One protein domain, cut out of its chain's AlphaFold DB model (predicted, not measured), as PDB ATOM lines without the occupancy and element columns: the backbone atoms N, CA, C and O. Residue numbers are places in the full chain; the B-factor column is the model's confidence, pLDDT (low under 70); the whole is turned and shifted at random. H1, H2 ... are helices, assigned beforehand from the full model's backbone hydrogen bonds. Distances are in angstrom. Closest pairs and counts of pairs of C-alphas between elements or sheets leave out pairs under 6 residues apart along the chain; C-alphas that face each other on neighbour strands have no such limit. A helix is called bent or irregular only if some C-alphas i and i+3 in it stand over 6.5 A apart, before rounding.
ATOM      1  N   PHE A 331      49.478   6.589   9.392       90.75
ATOM      2  CA  PHE A 331      48.402   6.673  10.372       90.75
ATOM      3  C   PHE A 331      47.068   7.048   9.715       90.75
ATOM      4  O   PHE A 331      46.057   6.389   9.949       90.75
ATOM      5  N   CYS A 332      47.047   8.095   8.882       89.62
ATOM      6  CA  CYS A 332      45.826   8.570   8.229       89.62
ATOM      7  C   CYS A 332      45.236   7.514   7.282       89.62
ATOM      8  O   CYS A 332      44.030   7.245   7.311       89.62
ATOM      9  N   GLU A 333      46.086   6.881   6.472       92.31
ATOM     10  CA  GLU A 333      45.668   5.826   5.552       92.31
ATOM     11  C   GLU A 333      45.093   4.619   6.301       92.31
ATOM     12  O   GLU A 333      44.000   4.148   5.968       92.31
ATOM     13  N   LEU A 334      45.798   4.153   7.335       90.94
ATOM     14  CA  LEU A 334      45.377   3.008   8.132       90.94
ATOM     15  C   LEU A 334      44.085   3.301   8.896       90.94
ATOM     16  O   LEU A 334      43.172   2.479   8.885       90.94
ATOM     17  N   ASN A 335      43.974   4.484   9.502       88.56
ATOM     18  CA  ASN A 335      42.784   4.883  10.241       88.56
ATOM     19  C   ASN A 335      41.542   4.920   9.339       88.56
ATOM     20  O   ASN A 335      40.496   4.383   9.699       88.56
ATOM     21  N   ARG A 336      41.664   5.480   8.129       89.81
ATOM     22  CA  ARG A 336      40.578   5.467   7.139       89.81
ATOM     23  C   ARG A 336      40.184   4.038   6.767       89.81
ATOM     24  O   ARG A 336      39.006   3.701   6.791       89.81
ATOM     25  N   ARG A 337      41.168   3.177   6.493       90.62
ATOM     26  CA  ARG A 337      40.921   1.769   6.157       90.62
ATOM     27  C   ARG A 337      40.208   1.018   7.283       90.62
ATOM     28  O   ARG A 337      39.308   0.231   7.011       90.62
ATOM     29  N   VAL A 338      40.591   1.262   8.535       89.38
ATOM     30  CA  VAL A 338      39.938   0.671   9.711       89.38
ATOM     31  C   VAL A 338      38.499   1.163   9.851       89.38
ATOM     32  O   VAL A 338      37.612   0.357  10.129       89.38
ATOM     33  N   GLN A 339      38.237   2.450   9.615       87.31
ATOM     34  CA  GLN A 339      36.879   3.000   9.640       87.31
ATOM     35  C   GLN A 339      35.985   2.401   8.549       87.31
ATOM     36  O   GLN A 339      34.831   2.077   8.825       87.31
ATOM     37  N   ASP A 340      36.508   2.227   7.336       90.06
ATOM     38  CA  ASP A 340      35.758   1.636   6.226       90.06
ATOM     39  C   ASP A 340      35.416   0.164   6.510       90.06
ATOM     40  O   ASP A 340      34.251  -0.223   6.412       90.06
ATOM     41  N   LEU A 341      36.390  -0.626   6.982       89.12
ATOM     42  CA  LEU A 341      36.170  -2.022   7.393       89.12
ATOM     43  C   LEU A 341      35.198  -2.146   8.572       89.12
ATOM     44  O   LEU A 341      34.384  -3.066   8.617       89.12
ATOM     45  N   SER A 342      35.260  -1.218   9.532       86.62
ATOM     46  CA  SER A 342      34.351  -1.221  10.683       86.62
ATOM     47  C   SER A 342      32.901  -1.006  10.250       86.62
ATOM     48  O   SER A 342      32.014  -1.681  10.761       86.62
ATOM     49  N   LYS A 343      32.662  -0.117   9.276       89.06
ATOM     50  CA  LYS A 343      31.327   0.109   8.695       89.06
ATOM     51  C   LYS A 343      30.840  -1.089   7.886       89.06
ATOM     52  O   LYS A 343      29.658  -1.413   7.932       89.06
ATOM     53  N   GLU A 344      31.735  -1.737   7.143       91.94
ATOM     54  CA  GLU A 344      31.408  -2.932   6.360       91.94
ATOM     55  C   GLU A 344      30.936  -4.079   7.267       91.94
ATOM     56  O   GLU A 344      29.901  -4.690   7.004       91.94
ATOM     57  N   HIS A 345      31.642  -4.318   8.378       91.06
ATOM     58  CA  HIS A 345      31.373  -5.437   9.287       91.06
ATOM     59  C   HIS A 345      30.424  -5.099  10.452       91.06
ATOM     60  O   HIS A 345      30.158  -5.956  11.294       91.06
ATOM     61  N   GLU A 346      29.889  -3.876  10.530       89.75
ATOM     62  CA  GLU A 346      29.038  -3.435  11.647       89.75
ATOM     63  C   GLU A 346      27.816  -4.348  11.837       89.75
ATOM     64  O   GLU A 346      27.501  -4.763  12.955       89.75
ATOM     65  N   LYS A 347      27.165  -4.733  10.731       91.44
ATOM     66  CA  LYS A 347      26.003  -5.635  10.754       91.44
ATOM     67  C   LYS A 347      26.369  -7.027  11.255       91.44
ATOM     68  O   LYS A 347      25.657  -7.576  12.090       91.44
ATOM     69  N   GLU A 348      27.487  -7.573  10.783       92.94
ATOM     70  CA  GLU A 348      27.966  -8.897  11.193       92.94
ATOM     71  C   GLU A 348      28.312  -8.923  12.685       92.94
ATOM     72  O   GLU A 348      27.972  -9.874  13.392       92.94
ATOM     73  N   LEU A 349      28.940  -7.855  13.190       90.81
ATOM     74  CA  LEU A 349      29.261  -7.706  14.607       90.81
ATOM     75  C   LEU A 349      27.999  -7.617  15.474       90.81
ATOM     76  O   LEU A 349      27.946  -8.256  16.527       90.81
ATOM     77  N   GLU A 350      26.979  -6.874  15.043       90.75
ATOM     78  CA  GLU A 350      25.726  -6.756  15.798       90.75
ATOM     79  C   GLU A 350      24.915  -8.063  15.768       90.75
ATOM     80  O   GLU A 350      24.366  -8.483  16.791       90.75
ATOM     81  N   GLU A 351      24.899  -8.772  14.637       93.69
ATOM     82  CA  GLU A 351      24.301 -10.107  14.539       93.69
ATOM     83  C   GLU A 351      25.016 -11.116  15.443       93.69
ATOM     84  O   GLU A 351      24.359 -11.826  16.213       93.69
ATOM     85  N   ALA A 352      26.351 -11.145  15.421       93.44
ATOM     86  CA  ALA A 352      27.156 -12.001  16.290       93.44
ATOM     87  C   ALA A 352      26.917 -11.684  17.775       93.44
ATOM     88  O   ALA A 352      26.729 -12.599  18.584       93.44
ATOM     89  N   LYS A 353      26.856 -10.396  18.131       91.06
ATOM     90  CA  LYS A 353      26.540  -9.929  19.486       91.06
ATOM     91  C   LYS A 353      25.159 -10.398  19.928       91.06
ATOM     92  O   LYS A 353      25.037 -10.975  21.007       91.06
ATOM     93  N   LYS A 354      24.133 -10.228  19.091       92.25
ATOM     94  CA  LYS A 354      22.770 -10.700  19.374       92.25
ATOM     95  C   LYS A 354      22.731 -12.214  19.575       92.25
ATOM     96  O   LYS A 354      22.106 -12.690  20.521       92.25
ATOM     97  N   MET A 355      23.410 -12.970  18.714       93.31
ATOM     98  CA  MET A 355      23.479 -14.428  18.815       93.31
ATOM     99  C   MET A 355      24.149 -14.878  20.117       93.31
ATOM    100  O   MET A 355      23.690 -15.832  20.751       93.31
ATOM    101  N   LEU A 356      25.222 -14.197  20.527       92.00
ATOM    102  CA  LEU A 356      25.932 -14.520  21.758       92.00
ATOM    103  C   LEU A 356      25.098 -14.167  22.992       92.00
ATOM    104  O   LEU A 356      24.975 -15.008  23.877       92.00
ATOM    105  N   LEU A 357      24.452 -12.996  23.017       89.44
ATOM    106  CA  LEU A 357      23.543 -12.602  24.100       89.44
ATOM    107  C   LEU A 357      22.417 -13.622  24.291       89.44
ATOM    108  O   LEU A 357      22.197 -14.085  25.403       89.44
ATOM    109  N   GLN A 358      21.785 -14.072  23.203       90.69
ATOM    110  CA  GLN A 358      20.746 -15.105  23.273       90.69
ATOM    111  C   GLN A 358      21.248 -16.444  23.825       90.69
ATOM    112  O   GLN A 358      20.474 -17.185  24.433       90.69
ATOM    113  N   LYS A 359      22.513 -16.807  23.582       90.81
ATOM    114  CA  LYS A 359      23.110 -18.026  24.149       90.81
ATOM    115  C   LYS A 359      23.430 -17.848  25.631       90.81
ATOM    116  O   LYS A 359      23.132 -18.747  26.407       90.81
ATOM    117  N   LEU A 360      23.974 -16.695  26.010       88.69
ATOM    118  CA  LEU A 360      24.301 -16.363  27.398       88.69
ATOM    119  C   LEU A 360      23.040 -16.277  28.269       88.69
ATOM    120  O   LEU A 360      23.032 -16.792  29.379       88.69
ATOM    121  N   GLU A 361      21.942 -15.723  27.747       86.19
ATOM    122  CA  GLU A 361      20.641 -15.687  28.431       86.19
ATOM    123  C   GLU A 361      19.996 -17.067  28.604       86.19
ATOM    124  O   GLU A 361      19.129 -17.238  29.456       86.19
ATOM    125  N   LYS A 362      20.376 -18.067  27.808       88.69
ATOM    126  CA  LYS A 362      19.873 -19.440  27.968       88.69
ATOM    127  C   LYS A 362      20.715 -20.261  28.941       88.69
ATOM    128  O   LYS A 362      20.296 -21.352  29.325       88.69
ATOM    129  N   ASP A 363      21.884 -19.759  29.332       89.31
ATOM    130  CA  ASP A 363      22.800 -20.462  30.216       89.31
ATOM    131  C   ASP A 363      22.343 -20.346  31.679       89.31
ATOM    132  O   ASP A 363      22.405 -19.289  32.309       89.31
ATOM    133  N   GLN A 364      21.868 -21.462  32.230       85.44
ATOM    134  CA  GLN A 364      21.349 -21.520  33.596       85.44
ATOM    135  C   GLN A 364      22.428 -21.250  34.655       85.44
ATOM    136  O   GLN A 364      22.110 -20.719  35.719       85.44
ATOM    137  N   PHE A 365      23.696 -21.574  34.385       87.88
ATOM    138  CA  PHE A 365      24.784 -21.368  35.340       87.88
ATOM    139  C   PHE A 365      25.100 -19.878  35.509       87.88
ATOM    140  O   PHE A 365      25.238 -19.397  36.637       87.88
ATOM    141  N   LEU A 366      25.137 -19.118  34.411       84.75
ATOM    142  CA  LEU A 366      25.369 -17.668  34.460       84.75
ATOM    143  C   LEU A 366      24.257 -16.922  35.210       84.75
ATOM    144  O   LEU A 366      24.543 -15.992  35.970       84.75
ATOM    145  N   HIS A 367      23.006 -17.372  35.067       79.88
ATOM    146  CA  HIS A 367      21.870 -16.837  35.825       79.88
ATOM    147  C   HIS A 367      21.984 -17.094  37.326       79.88
ATOM    148  O   HIS A 367      21.740 -16.188  38.125       79.88
ATOM    149  N   LEU A 368      22.395 -18.304  37.720       84.50
ATOM    150  CA  LEU A 368      22.607 -18.652  39.128       84.50
ATOM    151  C   LEU A 368      23.694 -17.782  39.771       84.50
ATOM    152  O   LEU A 368      23.550 -17.362  40.917       84.50
ATOM    153  N   MET A 369      24.740 -17.451  39.012       85.56
ATOM    154  CA  MET A 369      25.834 -16.586  39.460       85.56
ATOM    155  C   MET A 369      25.467 -15.092  39.515       85.56
ATOM    156  O   MET A 369      26.275 -14.297  39.996       85.56
ATOM    157  N   ARG A 370      24.277 -14.688  39.033       77.38
ATOM    158  CA  ARG A 370      23.831 -13.279  38.918       77.38
ATOM    159  C   ARG A 370      24.893 -12.359  38.300       77.38
ATOM    160  O   ARG A 370      25.028 -11.197  38.687       77.38
ATOM    161  N   ALA A 371      25.667 -12.879  37.350       78.12
ATOM    162  CA  ALA A 371      26.731 -12.117  36.720       78.12
ATOM    163  C   ALA A 371      26.133 -11.019  35.827       78.12
ATOM    164  O   ALA A 371      25.310 -11.293  34.955       78.12
ATOM    165  N   LYS A 372      26.564  -9.766  36.014       79.19
ATOM    166  CA  LYS A 372      26.264  -8.690  35.062       79.19
ATOM    167  C   LYS A 372      27.207  -8.836  33.873       79.19
ATOM    168  O   LYS A 372      28.412  -8.652  34.023       79.19
ATOM    169  N   ILE A 373      26.661  -9.169  32.708       81.94
ATOM    170  CA  ILE A 373      27.449  -9.369  31.490       81.94
ATOM    171  C   ILE A 373      27.398  -8.099  30.649       81.94
ATOM    172  O   ILE A 373      26.324  -7.596  30.324       81.94
ATOM    173  N   GLU A 374      28.570  -7.598  30.275       82.50
ATOM    174  CA  GLU A 374      28.714  -6.520  29.308       82.50
ATOM    175  C   GLU A 374      29.520  -7.028  28.110       82.50
ATOM    176  O   GLU A 374      30.638  -7.514  28.263       82.50
ATOM    177  N   MET A 375      28.942  -6.927  26.915       81.25
ATOM    178  CA  MET A 375      29.604  -7.301  25.668       81.25
ATOM    179  C   MET A 375      30.011  -6.062  24.886       81.25
ATOM    180  O   MET A 375      29.189  -5.178  24.639       81.25
ATOM    181  N   ARG A 376      31.262  -6.043  24.427       78.56
ATOM    182  CA  ARG A 376      31.808  -4.975  23.589       78.56
ATOM    183  C   ARG A 376      32.534  -5.573  22.392       78.56
ATOM    184  O   ARG A 376      33.199  -6.600  22.523       78.56
ATOM    185  N   SER A 377      32.398  -4.935  21.236       81.00
ATOM    186  CA  SER A 377      33.289  -5.173  20.105       81.00
ATOM    187  C   SER A 377      34.632  -4.494  20.381       81.00
ATOM    188  O   SER A 377      34.690  -3.431  20.998       81.00
ATOM    189  N   ALA A 378      35.719  -5.125  19.944       79.00
ATOM    190  CA  ALA A 378      37.065  -4.585  20.067       79.00
ATOM    191  C   ALA A 378      37.692  -4.492  18.676       79.00
ATOM    192  O   ALA A 378      37.743  -5.483  17.945       79.00
ATOM    193  N   CYS A 379      38.163  -3.300  18.313       76.69
ATOM    194  CA  CYS A 379      38.991  -3.108  17.132       76.69
ATOM    195  C   CYS A 379      40.454  -3.409  17.475       76.69
ATOM    196  O   CYS A 379      40.884  -3.201  18.611       76.69
ATOM    197  N   LYS A 380      41.228  -3.878  16.491       81.19
ATOM    198  CA  LYS A 380      42.687  -3.909  16.626       81.19
ATOM    199  C   LYS A 380      43.226  -2.487  16.736       81.19
ATOM    200  O   LYS A 380      42.698  -1.568  16.107       81.19
ATOM    201  N   GLU A 381      44.266  -2.327  17.537       80.75
ATOM    202  CA  GLU A 381      44.945  -1.050  17.719       80.75
ATOM    203  C   GLU A 381      45.722  -0.705  16.445       80.75
ATOM    204  O   GLU A 381      46.227  -1.591  15.763       80.75
ATOM    205  N   LEU A 382      45.821   0.583  16.107       82.56
ATOM    206  CA  LEU A 382      46.408   1.014  14.831       82.56
ATOM    207  C   LEU A 382      47.909   0.718  14.723       82.56
ATOM    208  O   LEU A 382      48.436   0.617  13.623       82.56
ATOM    209  N   TYR A 383      48.606   0.615  15.852       83.12
ATOM    210  CA  TYR A 383      50.044   0.364  15.856       83.12
ATOM    211  C   TYR A 383      50.408  -1.132  15.828       83.12
ATOM    212  O   TYR A 383      51.495  -1.483  15.368       83.12
ATOM    213  N   THR A 384      49.525  -2.007  16.321       77.06
ATOM    214  CA  THR A 384      49.743  -3.466  16.421       77.06
ATOM    215  C   THR A 384      49.307  -4.212  15.174       77.06
ATOM    216  O   THR A 384      50.041  -5.136  14.758       77.06
TER     217      THR A 384
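Overview. This is residues 331 to 384 of the 384 residues of an uncharacterized protein of Vanilla planifolia (UniProt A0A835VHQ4). A long bent helix, H1, arches from one end towards the other; the short helix H2 follows at the far end, and a tail with no named element, residues 369 to 384, folds back towards the start. The 54 printed residues hold two named helices, H1 then H2, no named strand, and are all helix in class. The whole is extended, a rod spanning 47 by 21 by 12 A, with a radius of gyration of the C-alphas of 15.6 A.

Arrangement. H1, residues 331 to 360, was assigned as one helix by its hydrogen bonds but is bent: C-alphas 344 and 347 are 7.5 A apart. Its arms, H1a, residues 331 to 344, and H1b, residues 347 to 360, stand at a steep tilt of 62 degrees. After a tight link comes H2, residues 364 to 368, close to H1b but not clearly touching; their closest C-alphas, of Leu 360 and Leu 366, are 7.3 A apart. H1a and H2 are apart. In H1a, H1b and H2 every O i to N i+4 pair is within hydrogen-bond range.

Along the chain. H1a begins at C-alpha 331 (48.402, 6.673, 10.372); H1a and H1b each measure 19.9 A. H2, 6.4 A long, ends at C-alpha 368 (22.607, -18.652, 39.128).

Size, cuts and confidence. The C-alphas farthest apart, of Glu 333 and Leu 368, are 47.5 A apart. Residues 362 to 372 stand free. The printed part has no cut, and no printed residue is under 70 in pLDDT.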